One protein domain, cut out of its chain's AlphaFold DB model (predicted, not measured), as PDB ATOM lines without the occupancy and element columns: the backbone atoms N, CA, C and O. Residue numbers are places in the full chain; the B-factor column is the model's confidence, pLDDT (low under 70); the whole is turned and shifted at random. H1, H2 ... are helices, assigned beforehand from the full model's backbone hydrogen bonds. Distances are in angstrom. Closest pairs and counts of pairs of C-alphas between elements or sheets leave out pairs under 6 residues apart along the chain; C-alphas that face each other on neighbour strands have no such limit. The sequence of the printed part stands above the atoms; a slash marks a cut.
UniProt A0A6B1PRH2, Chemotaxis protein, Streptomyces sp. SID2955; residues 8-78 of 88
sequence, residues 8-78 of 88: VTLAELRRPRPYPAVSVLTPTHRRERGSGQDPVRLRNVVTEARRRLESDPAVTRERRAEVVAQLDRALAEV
ATOM      1  N   VAL A   8     231.940 227.444 284.660       90.56
ATOM      2  CA  VAL A   8     231.364 228.438 285.578       90.56
ATOM      3  C   VAL A   8     231.747 229.852 285.147       90.56
ATOM      4  O   VAL A   8     230.870 230.691 284.967       90.56
ATOM      5  N   THR A   9     233.030 230.111 284.892       88.00
ATOM      6  CA  THR A   9     233.503 231.414 284.400       88.00
ATOM      7  C   THR A   9     232.843 231.776 283.070       88.00
ATOM      8  O   THR A   9     232.387 232.901 282.889       88.00
ATOM      9  N   LEU A  10     232.708 230.814 282.150       88.81
ATOM     10  CA  LEU A  10     232.002 231.018 280.884       88.81
ATOM     11  C   LEU A  10     230.516 231.328 281.089       88.81
ATOM     12  O   LEU A  10     229.979 232.191 280.394       88.81
ATOM     13  N   ALA A  11     229.845 230.653 282.023       91.12
ATOM     14  CA  ALA A  11     228.454 230.940 282.356       91.12
ATOM     15  C   ALA A  11     228.295 232.365 282.911       91.12
ATOM     16  O   ALA A  11     227.400 233.085 282.469       91.12
ATOM     17  N   GLU A  12     229.191 232.806 283.798       90.12
ATOM     18  CA  GLU A  12     229.210 234.174 284.337       90.12
ATOM     19  C   GLU A  12     229.490 235.229 283.256       90.12
ATOM     20  O   GLU A  12     228.820 236.263 283.183       90.12
ATOM     21  N   LEU A  13     230.444 234.974 282.359       89.50
ATOM     22  CA  LEU A  13     230.746 235.875 281.245       89.50
ATOM     23  C   LEU A  13     229.581 235.978 280.254       89.50
ATOM     24  O   LEU A  13     229.352 237.051 279.702       89.50
ATOM     25  N   ARG A  14     228.791 234.915 280.083       90.25
ATOM     26  CA  ARG A  14     227.609 234.897 279.203       90.25
ATOM     27  C   ARG A  14     226.360 235.525 279.816       90.25
ATOM     28  O   ARG A  14     225.372 235.689 279.100       90.25
ATOM     29  N   ARG A  15     226.369 235.881 281.106       93.44
ATOM     30  CA  ARG A  15     225.209 236.532 281.728       93.44
ATOM     31  C   ARG A  15     224.880 237.851 281.014       93.44
ATOM     32  O   ARG A  15     225.796 238.637 280.748       93.44
ATOM     33  N   PRO A  16     223.592 238.122 280.725       92.75
ATOM     34  CA  PRO A  16     223.175 239.401 280.169       92.75
ATOM     35  C   PRO A  16     223.627 240.550 281.069       92.75
ATOM     36  O   PRO A  16     223.441 240.509 282.285       92.75
ATOM     37  N   ARG A  17     224.220 241.578 280.464       91.75
ATOM     38  CA  ARG A  17     224.618 242.804 281.157       91.75
ATOM     39  C   ARG A  17     223.839 243.978 280.572       91.75
ATOM     40  O   ARG A  17     223.677 244.032 279.352       91.75
ATOM     41  N   PRO A  18     223.351 244.905 281.413       92.00
ATOM     42  CA  PRO A  18     222.712 246.117 280.926       92.00
ATOM     43  C   PRO A  18     223.702 246.937 280.098       92.00
ATOM     44  O   PRO A  18     224.897 246.978 280.400       92.00
ATOM     45  N   TYR A  19     223.184 247.603 279.070       93.06
ATOM     46  CA  TYR A  19     223.983 248.451 278.199       93.06
ATOM     47  C   TYR A  19     224.638 249.613 278.980       93.06
ATOM     48  O   TYR A  19     223.992 250.184 279.865       93.06
ATOM     49  N   PRO A  20     225.895 249.987 278.675       94.56
ATOM     50  CA  PRO A  20     226.842 249.321 277.784       94.56
ATOM     51  C   PRO A  20     227.621 248.200 278.487       94.56
ATOM     52  O   PRO A  20     228.065 248.342 279.626       94.56
ATOM     53  N   ALA A  21     227.838 247.100 277.766       92.62
ATOM     54  CA  ALA A  21     228.751 246.032 278.162       92.62
ATOM     55  C   ALA A  21     229.984 246.077 277.252       92.62
ATOM     56  O   ALA A  21     229.850 246.078 276.029       92.62
ATOM     57  N   VAL A  22     231.178 246.129 277.846       93.69
ATOM     58  CA  VAL A  22     232.445 246.237 277.112       93.69
ATOM     59  C   VAL A  22     233.273 244.985 277.346       93.69
ATOM     60  O   VAL A  22     233.544 244.628 278.490       93.69
ATOM     61  N   SER A  23     233.712 244.368 276.252       90.94
ATOM     62  CA  SER A  23     234.698 243.290 276.258       90.94
ATOM     63  C   SER A  23     235.946 243.763 275.526       90.94
ATOM     64  O   SER A  23     235.860 244.241 274.394       90.94
ATOM     65  N   VAL A  24     237.104 243.626 276.165       89.50
ATOM     66  CA  VAL A  24     238.410 243.949 275.582       89.50
ATOM     67  C   VAL A  24     239.151 242.644 275.344       89.50
ATOM     68  O   VAL A  24     239.353 241.873 276.274       89.50
ATOM     69  N   LEU A  25     239.550 242.399 274.097       85.44
ATOM     70  CA  LEU A  25     240.389 241.265 273.729       85.44
ATOM     71  C   LEU A  25     241.695 241.810 273.156       85.44
ATOM     72  O   LEU A  25     241.672 242.608 272.218       85.44
ATOM     73  N   THR A  26     242.824 241.382 273.715       79.12
ATOM     74  CA  THR A  26     244.156 241.727 273.210       79.12
ATOM     75  C   THR A  26     244.944 240.447 272.943       79.12
ATOM     76  O   THR A  26     244.992 239.578 273.814       79.12
ATOM     77  N   PRO A  27     245.577 240.302 271.767       75.31
ATOM     78  CA  PRO A  27     246.588 239.273 271.571       75.31
ATOM     79  C   PRO A  27     247.760 239.511 272.531       75.31
ATOM     80  O   PRO A  27     248.169 240.661 272.714       75.31
ATOM     81  N   THR A  28     248.305 238.443 273.107       72.19
ATOM     82  CA  THR A  28     249.540 238.453 273.906       72.19
ATOM     83  C   THR A  28     250.654 237.760 273.120       72.19
ATOM     84  O   THR A  28     250.415 236.791 272.387       72.19
ATOM     85  N   HIS A  29     251.882 238.276 273.191       66.75
ATOM     86  CA  HIS A  29     253.006 237.687 272.461       66.75
ATOM     87  C   HIS A  29     253.567 236.471 273.215       66.75
ATOM     88  O   HIS A  29     254.296 236.596 274.189       66.75
ATOM     89  N   ARG A  30     253.309 235.268 272.684       61.44
ATOM     90  CA  ARG A  30     253.665 233.965 273.288       61.44
ATOM     91  C   ARG A  30     255.167 233.704 273.513       61.44
ATOM     92  O   ARG A  30     255.515 232.775 274.234       61.44
ATOM     93  N   ARG A  31     256.075 234.406 272.815       53.50
ATOM     94  CA  ARG A  31     257.482 233.959 272.657       53.50
ATOM     95  C   ARG A  31     258.583 234.931 273.080       53.50
ATOM     96  O   ARG A  31     259.728 234.498 273.136       53.50
ATOM     97  N   GLU A  32     258.278 236.168 273.455       53.88
ATOM     98  CA  GLU A  32     259.293 237.098 273.971       53.88
ATOM     99  C   GLU A  32     258.839 237.704 275.295       53.88
ATOM    100  O   GLU A  32     258.051 238.649 275.337       53.88
ATOM    101  N   ARG A  33     259.372 237.153 276.395       52.19
ATOM    102  CA  ARG A  33     259.258 237.758 277.724       52.19
ATOM    103  C   ARG A  33     259.859 239.165 277.646       52.19
ATOM    104  O   ARG A  33     261.067 239.298 277.479       52.19
ATOM    105  N   GLY A  34     259.026 240.200 277.744       52.25
ATOM    106  CA  GLY A  34     259.483 241.592 277.813       52.25
ATOM    107  C   GLY A  34     259.266 242.453 276.567       52.25
ATOM    108  O   GLY A  34     259.749 243.585 276.537       52.25
ATOM    109  N   SER A  35     258.511 241.997 275.563       59.81
ATOM    110  CA  SER A  35     257.996 242.912 274.537       59.81
ATOM    111  C   SER A  35     257.069 243.939 275.213       59.81
ATOM    112  O   SER A  35     255.914 243.659 275.534       59.81
ATOM    113  N   GLY A  36     257.557 245.167 275.423       65.62
ATOM    114  CA  GLY A  36     256.775 246.283 275.980       65.62
ATOM    115  C   GLY A  36     255.560 246.691 275.130       65.62
ATOM    116  O   GLY A  36     254.874 247.658 275.457       65.62
ATOM    117  N   GLN A  37     255.280 245.970 274.039       77.69
ATOM    118  CA  GLN A  37     254.153 246.215 273.154       77.69
ATOM    119  C   GLN A  37     252.824 245.750 273.745       77.69
ATOM    120  O   GLN A  37     251.818 246.391 273.467       77.69
ATOM    121  N   ASP A  38     252.782 244.686 274.551       80.94
ATOM    122  CA  ASP A  38     251.512 244.156 275.075       80.94
ATOM    123  C   ASP A  38     250.816 245.144 276.027       80.94
ATOM    124  O   ASP A  38     249.634 245.436 275.817       80.94
ATOM    125  N   PRO A  39     251.534 245.793 276.972       81.50
ATOM    126  CA  PRO A  39     250.961 246.879 277.767       81.50
ATOM    127  C   PRO A  39     250.461 248.047 276.917       81.50
ATOM    128  O   PRO A  39     249.415 248.632 277.203       81.50
ATOM    129  N   VAL A  40     251.191 248.392 275.854       85.69
ATOM    130  CA  VAL A  40     250.823 249.493 274.956       85.69
ATOM    131  C   VAL A  40     249.583 249.135 274.137       85.69
ATOM    132  O   VAL A  40     248.662 249.943 274.041       85.69
ATOM    133  N   ARG A  41     249.509 247.919 273.589       86.06
ATOM    134  CA  ARG A  41     248.353 247.420 272.831       86.06
ATOM    135  C   ARG A  41     247.108 247.394 273.702       86.06
ATOM    136  O   ARG A  41     246.086 247.936 273.288       86.06
ATOM    137  N   LEU A  42     247.210 246.869 274.923       87.75
ATOM    138  CA  LEU A  42     246.094 246.854 275.861       87.75
ATOM    139  C   LEU A  42     245.612 248.275 276.191       87.75
ATOM    140  O   LEU A  42     244.419 248.561 276.082       87.75
ATOM    141  N   ARG A  43     246.530 249.200 276.505       89.31
ATOM    142  CA  ARG A  43     246.194 250.617 276.747       89.31
ATOM    143  C   ARG A  43     245.531 251.274 275.538       89.31
ATOM    144  O   ARG A  43     244.573 252.030 275.707       89.31
ATOM    145  N   ASN A  44     245.997 250.973 274.329       92.06
ATOM    146  CA  ASN A  44     245.413 251.502 273.099       92.06
ATOM    147  C   ASN A  44     243.985 250.986 272.888       92.06
ATOM    148  O   ASN A  44     243.098 251.779 272.578       92.06
ATOM    149  N   VAL A  45     243.731 249.692 273.115       93.06
ATOM    150  CA  VAL A  45     242.378 249.123 272.996       93.06
ATOM    151  C   VAL A  45     241.440 249.690 274.065       93.06
ATOM    152  O   VAL A  45     240.305 250.045 273.753       93.06
ATOM    153  N   VAL A  46     241.908 249.861 275.306       93.75
ATOM    154  CA  VAL A  46     241.126 250.520 276.367       93.75
ATOM    155  C   VAL A  46     240.826 251.978 276.007       93.75
ATOM    156  O   VAL A  46     239.707 252.445 276.206       93.75
ATOM    157  N   THR A  47     241.790 252.697 275.429       95.25
ATOM    158  CA  THR A  47     241.589 254.076 274.953       95.25
ATOM    159  C   THR A  47     240.536 254.138 273.848       95.25
ATOM    160  O   THR A  47     239.671 255.010 273.866       95.25
ATOM    161  N   GLU A  48     240.565 253.196 272.909       95.88
ATOM    162  CA  GLU A  48     239.561 253.094 271.850       95.88
ATOM    163  C   GLU A  48     238.168 252.764 272.410       95.88
ATOM    164  O   GLU A  48     237.178 253.380 272.016       95.88
ATOM    165  N   ALA A  49     238.075 251.861 273.391       96.12
ATOM    166  CA  ALA A  49     236.814 251.571 274.069       96.12
ATOM    167  C   ALA A  49     236.223 252.823 274.742       96.12
ATOM    168  O   ALA A  49     235.024 253.076 274.622       96.12
ATOM    169  N   ARG A  50     237.062 253.651 275.385       95.94
ATOM    170  CA  ARG A  50     236.641 254.940 275.966       95.94
ATOM    171  C   ARG A  50     236.064 255.867 274.902       95.94
ATOM    172  O   ARG A  50     234.951 256.353 275.072       95.94
ATOM    173  N   ARG A  51     236.767 256.040 273.778       97.00
ATOM    174  CA  ARG A  51     236.313 256.887 272.660       97.00
ATOM    175  C   ARG A  51     234.969 256.433 272.092       97.00
ATOM    176  O   ARG A  51     234.112 257.269 271.804       97.00
ATOM    177  N   ARG A  52     234.753 255.120 271.966       96.56
ATOM    178  CA  ARG A  52     233.469 254.560 271.509       96.56
ATOM    179  C   ARG A  52     232.334 254.849 272.486       96.56
ATOM    180  O   ARG A  52     231.281 255.287 272.046       96.56
ATOM    181  N   LEU A  53     232.558 254.679 273.791       96.62
ATOM    182  CA  LEU A  53     231.569 255.027 274.821       96.62
ATOM    183  C   LEU A  53     231.273 256.532 274.873       96.62
ATOM    184  O   LEU A  53     230.168 256.933 275.217       96.62
ATOM    185  N   GLU A  54     232.262 257.378 274.588       96.38
ATOM    186  CA  GLU A  54     232.079 258.833 274.513       96.38
ATOM    187  C   GLU A  54     231.249 259.255 273.305       96.38
ATOM    188  O   GLU A  54     230.456 260.189 273.413       96.38
ATOM    189  N   SER A  55     231.429 258.563 272.181       97.12
ATOM    190  CA  SER A  55     230.772 258.880 270.910       97.12
ATOM    191  C   SER A  55     229.375 258.270 270.778       97.12
ATOM    192  O   SER A  55     228.671 258.576 269.819       97.12
ATOM    193  N   ASP A  56     228.974 257.400 271.706       97.25
ATOM    194  CA  ASP A  56     227.683 256.726 271.661       97.25
ATOM    195  C   ASP A  56     226.572 257.570 272.318       97.25
ATOM    196  O   ASP A  56     226.593 257.772 273.537       97.25
ATOM    197  N   PRO A  57     225.561 258.026 271.553       96.44
ATOM    198  CA  PRO A  57     224.475 258.848 272.082       96.44
ATOM    199  C   PRO A  57     223.535 258.102 273.044       96.44
ATOM    200  O   PRO A  57     222.816 258.749 273.803       96.44
ATOM    201  N   ALA A  58     223.517 256.766 273.033       96.94
ATOM    202  CA  ALA A  58     222.725 255.949 273.952       96.94
ATOM    203  C   ALA A  58     223.421 255.727 275.310       96.94
ATOM    204  O   ALA A  58     222.807 255.186 276.233       96.94
ATOM    205  N   VAL A  59     224.687 256.133 275.458       97.38
ATOM    206  CA  VAL A  59     225.447 255.995 276.706       97.38
ATOM    207  C   VAL A  59     225.437 257.316 277.474       97.38
ATOM    208  O   VAL A  59     226.004 258.319 277.045       97.38
ATOM    209  N   THR A  60     224.840 257.314 278.667       96.50
ATOM    210  CA  THR A  60     224.875 258.496 279.539       96.50
ATOM    211  C   THR A  60     226.282 258.749 280.083       96.50
ATOM    212  O   THR A  60     227.124 257.847 280.168       96.50
ATOM    213  N   ARG A  61     226.549 259.990 280.505       95.81
ATOM    214  CA  ARG A  61     227.844 260.370 281.084       95.81
ATOM    215  C   ARG A  61     228.162 259.563 282.344       95.81
ATOM    216  O   ARG A  61     229.308 259.158 282.526       95.81
ATOM    217  N   GLU A  62     227.161 259.329 283.183       95.75
ATOM    218  CA  GLU A  62     227.269 258.572 284.430       95.75
ATOM    219  C   GLU A  62     227.627 257.119 284.125       95.75
ATOM    220  O   GLU A  62     228.612 256.593 284.644       95.75
ATOM    221  N   ARG A  63     226.893 256.494 283.195       95.62
ATOM    222  CA  ARG A  63     227.114 255.094 282.841       95.62
ATOM    223  C   ARG A  63     228.468 254.879 282.176       95.62
ATOM    224  O   ARG A  63     229.154 253.898 282.459       95.62
ATOM    225  N   ARG A  64     228.894 255.833 281.344       96.12
ATOM    226  CA  ARG A  64     230.255 255.870 280.811       96.12
ATOM    227  C   ARG A  64     231.288 255.927 281.934       96.12
ATOM    228  O   ARG A  64     232.210 255.121 281.923       96.12
ATOM    229  N   ALA A  65     231.149 256.845 282.890       96.06
ATOM    230  CA  ALA A  65     232.112 257.001 283.981       96.06
ATOM    231  C   ALA A  65     232.265 255.713 284.810       96.06
ATOM    232  O   ALA A  65     233.385 255.319 285.133       96.06
ATOM    233  N   GLU A  66     231.159 255.017 285.085       95.69
ATOM    234  CA  GLU A  66     231.174 253.733 285.793       95.69
ATOM    235  C   GLU A  66     231.960 252.655 285.038       95.69
ATOM    236  O   GLU A  66     232.817 251.988 285.622       95.69
ATOM    237  N   VAL A  67     231.706 252.493 283.734       95.69
ATOM    238  CA  VAL A  67     232.418 251.506 282.905       95.69
ATOM    239  C   VAL A  67     233.897 251.862 282.775       95.69
ATOM    240  O   VAL A  67     234.757 250.993 282.890       95.69
ATOM    241  N   VAL A  68     234.213 253.143 282.601       95.12
ATOM    242  CA  VAL A  68     235.592 253.635 282.511       95.12
ATOM    243  C   VAL A  68     236.380 253.343 283.791       95.12
ATOM    244  O   VAL A  68     237.514 252.871 283.708       95.12
ATOM    245  N   ALA A  69     235.767 253.537 284.962       95.25
ATOM    246  CA  ALA A  69     236.381 253.217 286.249       95.25
ATOM    247  C   ALA A  69     236.583 251.704 286.461       95.25
ATOM    248  O   ALA A  69     237.528 251.294 287.135       95.25
ATOM    249  N   GLN A  70     235.702 250.864 285.907       93.62
ATOM    250  CA  GLN A  70     235.878 249.405 285.906       93.62
ATOM    251  C   GLN A  70     237.048 248.994 284.998       93.62
ATOM    252  O   GLN A  70     237.872 248.181 285.407       93.62
ATOM    253  N   LEU A  71     237.170 249.599 283.809       93.62
ATOM    254  CA  LEU A  71     238.294 249.356 282.897       93.62
ATOM    255  C   LEU A  71     239.639 249.782 283.504       93.62
ATOM    256  O   LEU A  71     240.621 249.063 283.348       93.62
ATOM    257  N   ASP A  72     239.688 250.916 284.211       91.75
ATOM    258  CA  ASP A  72     240.909 251.370 284.895       91.75
ATOM    259  C   ASP A  72     241.338 250.412 286.011       91.75
ATOM    260  O   ASP A  72     242.522 250.094 286.118       91.75
ATOM    261  N   ARG A  73     240.384 249.908 286.805       91.69
ATOM    262  CA  ARG A  73     240.673 248.890 287.828       91.69
ATOM    263  C   ARG A  73     241.183 247.594 287.212       91.69
ATOM    264  O   ARG A  73     242.239 247.122 287.615       91.69
ATOM    265  N   ALA A  74     240.501 247.080 286.188       89.25
ATOM    266  CA  ALA A  74     240.933 245.870 285.496       89.25
ATOM    267  C   ALA A  74     242.350 246.022 284.914       89.25
ATOM    268  O   ALA A  74     243.174 245.127 285.047       89.25
ATOM    269  N   LEU A  75     242.671 247.179 284.323       87.25
ATOM    270  CA  LEU A  75     244.003 247.441 283.774       87.25
ATOM    271  C   LEU A  75     245.104 247.466 284.847       87.25
ATOM    272  O   LEU A  75     246.237 247.095 284.552       87.25
ATOM    273  N   ALA A  76     244.789 247.909 286.066       86.75
ATOM    274  CA  ALA A  76     245.734 247.929 287.181       86.75
ATOM    275  C   ALA A  76     246.013 246.529 287.758       86.75
ATOM    276  O   ALA A  76     247.082 246.309 288.322       86.75
ATOM    277  N   GLU A  77     245.068 245.597 287.614       84.88
ATOM    278  CA  GLU A  77     245.163 244.219 288.121       84.88
ATOM    279  C   GLU A  77     245.818 243.250 287.121       84.88
ATOM    280  O   GLU A  77     246.242 242.157 287.492       84.88
ATOM    281  N   VAL A  78     245.919 243.642 285.850       82.06
ATOM    282  CA  VAL A  78     246.468 242.809 284.776       82.06
ATOM    283  C   VAL A  78     247.996 242.680 284.889       82.06
ATOM    284  O   VAL A  78     248.736 243.643 284.671       82.06
TER     285      VAL A  78
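What this domain is: This is residues 8 to 78 of the 88 residues of the protein "Chemotaxis protein" of Streptomyces sp. SID2955 (UniProt A0A6B1PRH2). The main picture is a helical hairpin, the two long helices H2 and H3 side by side, with the short helix H1 set off to one side and touching neither, and a long unnamed stretch, residues 14 to 36, that leads from H1 to the start of H2 and runs alongside the hairpin in its middle part, about residues 19 to 29. Residues 30 to 36, just before H2, stick out as a free loop. The printed part has 71 residues with three named helices, H1, H2, H3 in that order along the chain, and no named strand; the class is all helix, with 42 residues in the helices. The whole is loose, with a radius of gyration of the C-alphas of 14.1 A, and flat, spanning 41 by 31 by 17 A.

Where its parts are: Find C-alpha 8 at (231.364, 228.438, 285.578); there H1 begins, residues 8 to 13, 8.6 A from first to last C-alpha. Go on past residues 14 to 36 to C-alpha 37 at (254.153, 246.215, 273.154), where H2 begins; it holds residues 37 to 55 and is 26.7 A long. H3, residues 61 to 77, is 24.7 A long and ends at C-alpha 77, at (245.163, 244.219, 288.121).

How they stand to each other: H2 and H3 form a hairpin and touch, H2 with residues 46 to 54 alone; look at the C-alphas of Leu 53 and Arg 64, the closest of the two helices, 6.2 A apart. Their lines stand at a shallow tilt of 9 degrees, opposite ways. H1 is apart from H2 and from H3. In H1, H2 and H3 every O i to N i+4 pair is within hydrogen-bond range.

The domain as a whole: The C-alphas farthest apart are those of Arg 31 and Thr 60, 41.4 A. The printed part has no cut. The link from H1 to H2 is long, with 23 residues, and that from H2 to H3 is tight, with 5. Look for low confidence at residues 29 to 36, with pLDDT under 70; the mean of the printed part is 87.5.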